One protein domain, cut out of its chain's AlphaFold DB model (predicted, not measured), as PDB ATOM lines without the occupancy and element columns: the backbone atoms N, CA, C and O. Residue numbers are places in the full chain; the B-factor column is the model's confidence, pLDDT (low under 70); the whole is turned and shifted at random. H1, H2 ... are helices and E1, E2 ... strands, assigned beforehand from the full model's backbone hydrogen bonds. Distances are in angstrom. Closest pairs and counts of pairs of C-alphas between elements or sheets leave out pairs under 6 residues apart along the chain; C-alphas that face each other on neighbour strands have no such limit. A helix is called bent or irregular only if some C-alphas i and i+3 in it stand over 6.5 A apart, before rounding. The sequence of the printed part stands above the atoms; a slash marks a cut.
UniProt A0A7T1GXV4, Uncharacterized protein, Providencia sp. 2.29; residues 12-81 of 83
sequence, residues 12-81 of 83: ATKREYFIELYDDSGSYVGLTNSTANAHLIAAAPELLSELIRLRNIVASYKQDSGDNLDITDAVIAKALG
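Overview. This is residues 12 to 81 of the 83 residues of an uncharacterized protein of Providencia sp. 2.29 (UniProt A0A7T1GXV4). A long bent helix, H1, makes the length of a rod: its first arm, H1a, packs on one face of a small three-stranded sheet at one end, and H2 folds back beside its second arm, H1b, as a helical hairpin. The turn of that hairpin sticks out at the other end with residues 60 to 66, which stand free. The 70 printed residues have three named strands and then two named helices, E1 E2 E3 H1 H2, of mixed class; the sheet's order is E1, E2, E3, antiparallel. The whole is only just loose, close to extended, with a radius of gyration of the C-alphas of 16.1 A and spans of 53 by 23 by 16 A.

Along the chain. E1, residues 12 to 14, begins with C-alpha 12 at (51.574, -18.173, 55.584) and is 6.5 A long. E2, residues 19 to 22, is 10.0 A, and E3, residues 28 to 32, is 12.3 A. H1, residues 35 to 60, was assigned as one helix by its hydrogen bonds but is bent, with C-alphas 42 and 45 7.1 A apart; H1a, residues 35 to 42, is 10.3 A, and H1b, residues 45 to 60, is 22.8 A. H2, residues 69 to 79, is 15.0 A and ends with C-alpha 79 at (50.750, -1.552, 44.857).

Arrangement. The strands form a meander, each the antiparallel neighbour of the one before. In the hairpin E1 and E2, N 13 and O 20 are within hydrogen-bond range at 2.8 A; in the hairpin E2 and E3, N 19 and O 32 are at 2.7 A. H1a is on the sheet at a height of 8.6 A, over E2 and only just over E3, on which 3 of its C-alphas fall; on the local plane it runs along the strands, at 9 degrees to E2. The closest C-alphas of E2 and H1a are those of Ile 19 and Ala 38, 6.9 A apart. H1a and H1b stand at a steep tilt of 47 degrees. H1b and H2 touch, their closest C-alphas those of Arg 55 and Leu 69 at 7.2 A, with a shallow tilt of 22 degrees, opposite ways. H2 is apart from H1a and is not on the sheet. In H1a, H1b and H2 every O i to N i+4 pair is within hydrogen-bond range.

Size, cuts and confidence. The two farthest C-alphas, of Glu 16 and Lys 62, are 52.9 A apart. The printed part has no cut, and no link is long. The mean pLDDT of the printed part is 88.1, and no printed residue is under 70.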
ATOM      1  N   ALA A  12      52.436 -18.195  54.412       83.38
ATOM      2  CA  ALA A  12      51.574 -18.173  55.584       83.38
ATOM      3  C   ALA A  12      52.009 -19.248  56.591       83.38
ATOM      4  O   ALA A  12      51.833 -20.446  56.364       83.38
ATOM      5  N   THR A  13      52.540 -18.818  57.732       85.12
ATOM      6  CA  THR A  13      52.958 -19.697  58.827       85.12
ATOM      7  C   THR A  13      51.997 -19.555  59.997       85.12
ATOM      8  O   THR A  13      51.915 -18.505  60.634       85.12
ATOM      9  N   LYS A  14      51.263 -20.629  60.307       84.06
ATOM     10  CA  LYS A  14      50.362 -20.656  61.462       84.06
ATOM     11  C   LYS A  14      51.163 -20.712  62.768       84.06
ATOM     12  O   LYS A  14      51.968 -21.617  62.977       84.06
ATOM     13  N   ARG A  15      50.882 -19.768  63.661       87.06
ATOM     14  CA  ARG A  15      51.248 -19.765  65.082       87.06
ATOM     15  C   ARG A  15      50.008 -20.060  65.924       87.06
ATOM     16  O   ARG A  15      48.922 -20.278  65.393       87.06
ATOM     17  N   GLU A  16      50.175 -20.100  67.240       86.88
ATOM     18  CA  GLU A  16      49.116 -20.499  68.173       86.88
ATOM     19  C   GLU A  16      47.835 -19.660  68.006       86.88
ATOM     20  O   GLU A  16      46.752 -20.221  67.847       86.88
ATOM     21  N   TYR A  17      47.968 -18.330  67.921       86.06
ATOM     22  CA  TYR A  17      46.830 -17.398  67.839       86.06
ATOM     23  C   TYR A  17      46.781 -16.546  66.563       86.06
ATOM     24  O   TYR A  17      45.818 -15.813  66.343       86.06
ATOM     25  N   PHE A  18      47.815 -16.608  65.728       89.19
ATOM     26  CA  PHE A  18      47.964 -15.757  64.549       89.19
ATOM     27  C   PHE A  18      48.662 -16.506  63.417       89.19
ATOM     28  O   PHE A  18      49.190 -17.599  63.590       89.19
ATOM     29  N   ILE A  19      48.632 -15.916  62.234       88.56
ATOM     30  CA  ILE A  19      49.283 -16.369  61.018       88.56
ATOM     31  C   ILE A  19      50.234 -15.252  60.615       88.56
ATOM     32  O   ILE A  19      49.806 -14.116  60.409       88.56
ATOM     33  N   GLU A  20      51.515 -15.579  60.537       90.06
ATOM     34  CA  GLU A  20      52.550 -14.685  60.029       90.06
ATOM     35  C   GLU A  20      52.715 -14.906  58.531       90.06
ATOM     36  O   GLU A  20      52.571 -16.028  58.043       90.06
ATOM     37  N   LEU A  21      53.020 -13.836  57.814       85.62
ATOM     38  CA  LEU A  21      53.313 -13.851  56.391       85.62
ATOM     39  C   LEU A  21      54.759 -13.414  56.205       85.62
ATOM     40  O   LEU A  21      55.173 -12.392  56.758       85.62
ATOM     41  N   TYR A  22      55.503 -14.184  55.425       85.12
ATOM     42  CA  TYR A  22      56.893 -13.903  55.085       85.12
ATOM     43  C   TYR A  22      57.067 -13.901  53.579       85.12
ATOM     44  O   TYR A  22      56.397 -14.680  52.911       85.12
ATOM     45  N   ASP A  23      57.954 -13.076  53.044       82.38
ATOM     46  CA  ASP A  23      58.339 -13.185  51.640       82.38
ATOM     47  C   ASP A  23      59.288 -14.366  51.385       82.38
ATOM     48  O   ASP A  23      59.647 -15.123  52.291       82.38
ATOM     49  N   ASP A  24      59.671 -14.541  50.124       79.00
ATOM     50  CA  ASP A  24      60.568 -15.603  49.672       79.00
ATOM     51  C   ASP A  24      61.997 -15.480  50.236       79.00
ATOM     52  O   ASP A  24      62.721 -16.476  50.298       79.00
ATOM     53  N   SER A  25      62.383 -14.292  50.708       82.81
ATOM     54  CA  SER A  25      63.634 -14.039  51.428       82.81
ATOM     55  C   SER A  25      63.551 -14.361  52.927       82.81
ATOM     56  O   SER A  25      64.566 -14.331  53.627       82.81
ATOM     57  N   GLY A  26      62.357 -14.689  53.431       83.62
ATOM     58  CA  GLY A  26      62.083 -14.885  54.854       83.62
ATOM     59  C   GLY A  26      61.865 -13.578  55.624       83.62
ATOM     60  O   GLY A  26      61.850 -13.596  56.857       83.62
ATOM     61  N   SER A  27      61.689 -12.450  54.933       85.06
ATOM     62  CA  SER A  27      61.399 -11.161  55.563       85.06
ATOM     63  C   SER A  27      59.932 -11.081  55.970       85.06
ATOM     64  O   SER A  27      59.042 -11.563  55.274       85.06
ATOM     65  N   TYR A  28      59.666 -10.481  57.129       85.38
ATOM     66  CA  TYR A  28      58.314 -10.348  57.664       85.38
ATOM     67  C   TYR A  28      57.474  -9.367  56.834       85.38
ATOM     68  O   TYR A  28      57.866  -8.218  56.641       85.38
ATOM     69  N   VAL A  29      56.294  -9.813  56.405       84.31
ATOM     70  CA  VAL A  29      55.349  -9.043  55.582       84.31
ATOM     71  C   VAL A  29      54.147  -8.578  56.400       84.31
ATOM     72  O   VAL A  29      53.634  -7.481  56.191       84.31
ATOM     73  N   GLY A  30      53.677  -9.396  57.346       85.75
ATOM     74  CA  GLY A  30      52.528  -9.033  58.169       85.75
ATOM     75  C   GLY A  30      51.994 -10.164  59.038       85.75
ATOM     76  O   GLY A  30      52.502 -11.286  59.026       85.75
ATOM     77  N   LEU A  31      50.936  -9.860  59.795       90.38
ATOM     78  CA  LEU A  31      50.193 -10.845  60.574       90.38
ATOM     79  C   LEU A  31      48.684 -10.723  60.367       90.38
ATOM     80  O   LEU A  31      48.150  -9.651  60.082       90.38
ATOM     81  N   THR A  32      47.984 -11.825  60.588       88.94
ATOM     82  CA  THR A  32      46.522 -11.878  60.656       88.94
ATOM     83  C   THR A  32      46.089 -13.014  61.576       88.94
ATOM     84  O   THR A  32      46.825 -13.972  61.761       88.94
ATOM     85  N   ASN A  33      44.894 -12.958  62.153       91.38
ATOM     86  CA  ASN A  33      44.300 -14.072  62.908       91.38
ATOM     87  C   ASN A  33      43.237 -14.844  62.099       91.38
ATOM     88  O   ASN A  33      42.582 -15.740  62.624       91.38
ATOM     89  N   SER A  34      43.064 -14.501  60.819       87.19
ATOM     90  CA  SER A  34      42.097 -15.113  59.905       87.19
ATOM     91  C   SER A  34      42.812 -15.828  58.763       87.19
ATOM     92  O   SER A  34      43.564 -15.206  58.009       87.19
ATOM     93  N   THR A  35      42.528 -17.123  58.589       80.81
ATOM     94  CA  THR A  35      43.028 -17.924  57.459       80.81
ATOM     95  C   THR A  35      42.582 -17.350  56.115       80.81
ATOM     96  O   THR A  35      43.365 -17.321  55.172       80.81
ATOM     97  N   ALA A  36      41.349 -16.839  56.027       80.31
ATOM     98  CA  ALA A  36      40.846 -16.217  54.803       80.31
ATOM     99  C   ALA A  36      41.657 -14.966  54.436       80.31
ATOM    100  O   ALA A  36      42.034 -14.794  53.279       80.31
ATOM    101  N   ASN A  37      41.995 -14.139  55.429       82.38
ATOM    102  CA  ASN A  37      42.854 -12.976  55.217       82.38
ATOM    103  C   ASN A  37      44.264 -13.409  54.809       82.38
ATOM    104  O   ASN A  37      44.832 -12.818  53.901       82.38
ATOM    105  N   ALA A  38      44.821 -14.449  55.439       79.88
ATOM    106  CA  ALA A  38      46.144 -14.955  55.082       79.88
ATOM    107  C   ALA A  38      46.190 -15.419  53.619       79.88
ATOM    108  O   ALA A  38      47.121 -15.065  52.906       79.88
ATOM    109  N   HIS A  39      45.165 -16.140  53.154       81.25
ATOM    110  CA  HIS A  39      45.054 -16.552  51.753       81.25
ATOM    111  C   HIS A  39      44.885 -15.364  50.800       81.25
ATOM    112  O   HIS A  39      45.533 -15.333  49.760       81.25
ATOM    113  N   LEU A  40      44.047 -14.381  51.152       80.75
ATOM    114  CA  LEU A  40      43.859 -13.177  50.338       80.75
ATOM    115  C   LEU A  40      45.167 -12.396  50.185       80.75
ATOM    116  O   LEU A  40      45.519 -11.997  49.079       80.75
ATOM    117  N   ILE A  41      45.885 -12.198  51.292       82.12
ATOM    118  CA  ILE A  41      47.158 -11.483  51.298       82.12
ATOM    119  C   ILE A  41      48.184 -12.288  50.490       82.12
ATOM    120  O   ILE A  41      48.782 -11.739  49.575       82.12
ATOM    121  N   ALA A  42      48.310 -13.600  50.719       78.44
ATOM    122  CA  ALA A  42      49.227 -14.462  49.968       78.44
ATOM    123  C   ALA A  42      48.949 -14.525  48.452       78.44
ATOM    124  O   ALA A  42      49.869 -14.784  47.686       78.44
ATOM    125  N   ALA A  43      47.713 -14.276  48.009       83.38
ATOM    126  CA  ALA A  43      47.359 -14.205  46.590       83.38
ATOM    127  C   ALA A  43      47.642 -12.832  45.949       83.38
ATOM    128  O   ALA A  43      47.603 -12.713  44.723       83.38
ATOM    129  N   ALA A  44      47.919 -11.788  46.740       85.19
ATOM    130  CA  ALA A  44      48.096 -10.425  46.235       85.19
ATOM    131  C   ALA A  44      49.160 -10.307  45.124       85.19
ATOM    132  O   ALA A  44      48.896  -9.596  44.149       85.19
ATOM    133  N   PRO A  45      50.302 -11.026  45.176       83.31
ATOM    134  CA  PRO A  45      51.266 -10.996  44.082       83.31
ATOM    135  C   PRO A  45      50.742 -11.593  42.757       83.31
ATOM    136  O   PRO A  45      51.057 -11.037  41.705       83.31
ATOM    137  N   GLU A  46      49.893 -12.643  42.759       85.56
ATOM    138  CA  GLU A  46      49.221 -13.107  41.512       85.56
ATOM    139  C   GLU A  46      48.351 -12.022  40.957       85.56
ATOM    140  O   GLU A  46      48.365 -11.763  39.759       85.56
ATOM    141  N   LEU A  47      47.527 -11.461  41.842       89.50
ATOM    142  CA  LEU A  47      46.465 -10.566  41.444       89.50
ATOM    143  C   LEU A  47      47.088  -9.320  40.822       89.50
ATOM    144  O   LEU A  47      46.619  -8.866  39.784       89.50
ATOM    145  N   LEU A  48      48.194  -8.833  41.393       91.56
ATOM    146  CA  LEU A  48      48.972  -7.743  40.820       91.56
ATOM    147  C   LEU A  48      49.637  -8.139  39.495       91.56
ATOM    148  O   LEU A  48      49.555  -7.380  38.532       91.56
ATOM    149  N   SER A  49      50.252  -9.322  39.409       90.25
ATOM    150  CA  SER A  49      50.876  -9.810  38.170       90.25
ATOM    151  C   SER A  49      49.864  -9.930  37.024       90.25
ATOM    152  O   SER A  49      50.112  -9.474  35.906       90.25
ATOM    153  N   GLU A  50      48.703 -10.518  37.294       94.25
ATOM    154  CA  GLU A  50      47.638 -10.691  36.313       94.25
ATOM    155  C   GLU A  50      46.984  -9.352  35.955       94.25
ATOM    156  O   GLU A  50      46.698  -9.107  34.784       94.25
ATOM    157  N   LEU A  51      46.830  -8.436  36.920       94.25
ATOM    158  CA  LEU A  51      46.372  -7.070  36.657       94.25
ATOM    159  C   LEU A  51      47.333  -6.325  35.722       94.25
ATOM    160  O   LEU A  51      46.881  -5.710  34.759       94.25
ATOM    161  N   ILE A  52      48.647  -6.421  35.946       94.69
ATOM    162  CA  ILE A  52      49.667  -5.840  35.057       94.69
ATOM    163  C   ILE A  52      49.563  -6.450  33.652       94.69
ATOM    164  O   ILE A  52      49.596  -5.726  32.652       94.69
ATOM    165  N   ARG A  53      49.395  -7.776  33.551       96.00
ATOM    166  CA  ARG A  53      49.218  -8.472  32.267       96.00
ATOM    167  C   ARG A  53      47.981  -7.966  31.520       96.00
ATOM    168  O   ARG A  53      48.078  -7.641  30.336       96.00
ATOM    169  N   LEU A  54      46.839  -7.879  32.202       94.81
ATOM    170  CA  LEU A  54      45.578  -7.396  31.631       94.81
ATOM    171  C   LEU A  54      45.667  -5.925  31.221       94.81
ATOM    172  O   LEU A  54      45.287  -5.590  30.101       94.81
ATOM    173  N   ARG A  55      46.251  -5.070  32.067       95.38
ATOM    174  CA  ARG A  55      46.528  -3.663  31.753       95.38
ATOM    175  C   ARG A  55      47.320  -3.532  30.454       95.38
ATOM    176  O   ARG A  55      46.973  -2.718  29.603       95.38
ATOM    177  N   ASN A  56      48.364  -4.341  30.268       95.31
ATOM    178  CA  ASN A  56      49.190  -4.302  29.056       95.31
ATOM    179  C   ASN A  56      48.440  -4.770  27.801       95.31
ATOM    180  O   ASN A  56      48.671  -4.231  26.720       95.31
ATOM    181  N   ILE A  57      47.528  -5.734  27.939       94.19
ATOM    182  CA  ILE A  57      46.655  -6.162  26.839       94.19
ATOM    183  C   ILE A  57      45.718  -5.025  26.432       94.19
ATOM    184  O   ILE A  57      45.667  -4.685  25.253       94.19
ATOM    185  N   VAL A  58      45.029  -4.397  27.388       93.19
ATOM    186  CA  VAL A  58      44.130  -3.264  27.106       93.19
ATOM    187  C   VAL A  58      44.902  -2.115  26.459       93.19
ATOM    188  O   VAL A  58      44.483  -1.591  25.431       93.19
ATOM    189  N   ALA A  59      46.093  -1.801  26.976       93.81
ATOM    190  CA  ALA A  59      46.951  -0.764  26.415       93.81
ATOM    191  C   ALA A  59      47.410  -1.035  24.968       93.81
ATOM    192  O   ALA A  59      47.809  -0.094  24.285       93.81
ATOM    193  N   SER A  60      47.365  -2.290  24.501       94.06
ATOM    194  CA  SER A  60      47.746  -2.673  23.134       94.06
ATOM    195  C   SER A  60      46.649  -2.443  22.086       94.06
ATOM    196  O   SER A  60      46.939  -2.437  20.888       94.06
ATOM    197  N   TYR A  61      45.398  -2.250  22.512       91.69
ATOM    198  CA  TYR A  61      44.273  -1.968  21.623       91.69
ATOM    199  C   TYR A  61      44.066  -0.462  21.424       91.69
ATOM    200  O   TYR A  61      44.727   0.375  22.041       91.69
ATOM    201  N   LYS A  62      43.144  -0.096  20.522       91.19
ATOM    202  CA  LYS A  62      42.726   1.301  20.374       91.19
ATOM    203  C   LYS A  62      41.979   1.719  21.639       91.19
ATOM    204  O   LYS A  62      40.850   1.288  21.838       91.19
ATOM    205  N   GLN A  63      42.624   2.569  22.425       87.88
ATOM    206  CA  GLN A  63      42.111   3.034  23.705       87.88
ATOM    207  C   GLN A  63      40.893   3.944  23.531       87.88
ATOM    208  O   GLN A  63      40.841   4.761  22.600       87.88
ATOM    209  N   ASP A  64      39.951   3.834  24.457       87.56
ATOM    210  CA  ASP A  64      38.871   4.792  24.652       87.56
ATOM    211  C   ASP A  64      38.919   5.426  26.055       87.56
ATOM    212  O   ASP A  64      39.719   5.059  26.915       87.56
ATOM    213  N   SER A  65      38.083   6.441  26.292       78.94
ATOM    214  CA  SER A  65      38.037   7.132  27.588       78.94
ATOM    215  C   SER A  65      37.500   6.262  28.733       78.94
ATOM    216  O   SER A  65      37.584   6.668  29.886       78.94
ATOM    217  N   GLY A  66      36.890   5.113  28.433       86.88
ATOM    218  CA  GLY A  66      36.377   4.154  29.409       86.88
ATOM    219  C   GLY A  66      37.435   3.176  29.923       86.88
ATOM    220  O   GLY A  66      37.241   2.607  30.999       86.88
ATOM    221  N   ASP A  67      38.561   3.025  29.224       86.19
ATOM    222  CA  ASP A  67      39.635   2.106  29.619       86.19
ATOM    223  C   ASP A  67      40.372   2.535  30.903       86.19
ATOM    224  O   ASP A  67      40.922   1.684  31.602       86.19
ATOM    225  N   ASN A  68      40.367   3.835  31.244       89.50
ATOM    226  CA  ASN A  68      40.908   4.390  32.502       89.50
ATOM    227  C   ASN A  68      42.315   3.855  32.874       89.50
ATOM    228  O   ASN A  68      42.587   3.455  34.016       89.50
ATOM    229  N   LEU A  69      43.218   3.793  31.887       92.62
ATOM    230  CA  LEU A  69      44.561   3.233  32.072       92.62
ATOM    231  C   LEU A  69      45.438   4.082  32.995       92.62
ATOM    232  O   LEU A  69      46.262   3.526  33.706       92.62
ATOM    233  N   ASP A  70      45.226   5.393  33.046       93.25
ATOM    234  CA  ASP A  70      45.901   6.319  33.958       93.25
ATOM    235  C   ASP A  70      45.590   6.019  35.436       93.25
ATOM    236  O   ASP A  70      46.492   5.970  36.276       93.25
ATOM    237  N   ILE A  71      44.323   5.745  35.754       93.69
ATOM    238  CA  ILE A  71      43.901   5.318  37.095       93.69
ATOM    239  C   ILE A  71      44.492   3.942  37.409       93.69
ATOM    240  O   ILE A  71      45.020   3.722  38.502       93.69
ATOM    241  N   THR A  72      44.420   3.020  36.447       94.19
ATOM    242  CA  THR A  72      44.975   1.668  36.595       94.19
ATOM    243  C   THR A  72      46.482   1.719  36.864       94.19
ATOM    244  O   THR A  72      46.967   1.044  37.773       94.19
ATOM    245  N   ASP A  73      47.211   2.576  36.151       94.88
ATOM    246  CA  ASP A  73      48.641   2.818  36.337       94.88
ATOM    247  C   ASP A  73      48.953   3.360  37.724       94.88
ATOM    248  O   ASP A  73      49.866   2.866  38.386       94.88
ATOM    249  N   ALA A  74      48.169   4.329  38.204       95.00
ATOM    250  CA  ALA A  74      48.335   4.880  39.544       95.00
ATOM    251  C   ALA A  74      48.142   3.810  40.633       95.00
ATOM    252  O   ALA A  74      48.913   3.753  41.592       95.00
ATOM    253  N   VAL A  75      47.145   2.932  40.486       94.12
ATOM    254  CA  VAL A  75      46.885   1.845  41.445       94.12
ATOM    255  C   VAL A  75      47.985   0.781  41.404       94.12
ATOM    256  O   VAL A  75      48.429   0.337  42.464       94.12
ATOM    257  N   ILE A  76      48.463   0.398  40.214       93.75
ATOM    258  CA  ILE A  76      49.590  -0.535  40.061       93.75
ATOM    259  C   ILE A  76      50.861   0.057  40.683       93.75
ATOM    260  O   ILE A  76      51.525  -0.622  41.465       93.75
ATOM    261  N   ALA A  77      51.174   1.326  40.407       90.88
ATOM    262  CA  ALA A  77      52.338   2.004  40.975       90.88
ATOM    263  C   ALA A  77      52.270   2.052  42.510       90.88
ATOM    264  O   ALA A  77      53.258   1.753  43.184       90.88
ATOM    265  N   LYS A  78      51.090   2.336  43.077       88.81
ATOM    266  CA  LYS A  78      50.860   2.275  44.526       88.81
ATOM    267  C   LYS A  78      51.101   0.875  45.092       88.81
ATOM    268  O   LYS A  78      51.750   0.743  46.126       88.81
ATOM    269  N   ALA A  79      50.590  -0.162  44.429       88.62
ATOM    270  CA  ALA A  79      50.750  -1.552  44.857       88.62
ATOM    271  C   ALA A  79      52.212  -2.030  44.790       88.62
ATOM    272  O   ALA A  79      52.622  -2.855  45.602       88.62
ATOM    273  N   LEU A  80      53.003  -1.481  43.862       87.56
ATOM    274  CA  LEU A  80      54.441  -1.734  43.733       87.56
ATOM    275  C   LEU A  80      55.310  -0.857  44.655       87.56
ATOM    276  O   LEU A  80      56.530  -1.005  44.643       87.56
ATOM    277  N   GLY A  81      54.723   0.068  45.423       84.50
ATOM    278  CA  GLY A  81      55.472   1.004  46.272       84.50
ATOM    279  C   GLY A  81      56.285   2.044  45.492       84.50
ATOM    280  O   GLY A  81      57.324   2.493  45.964       84.50
TER     281      GLY A  81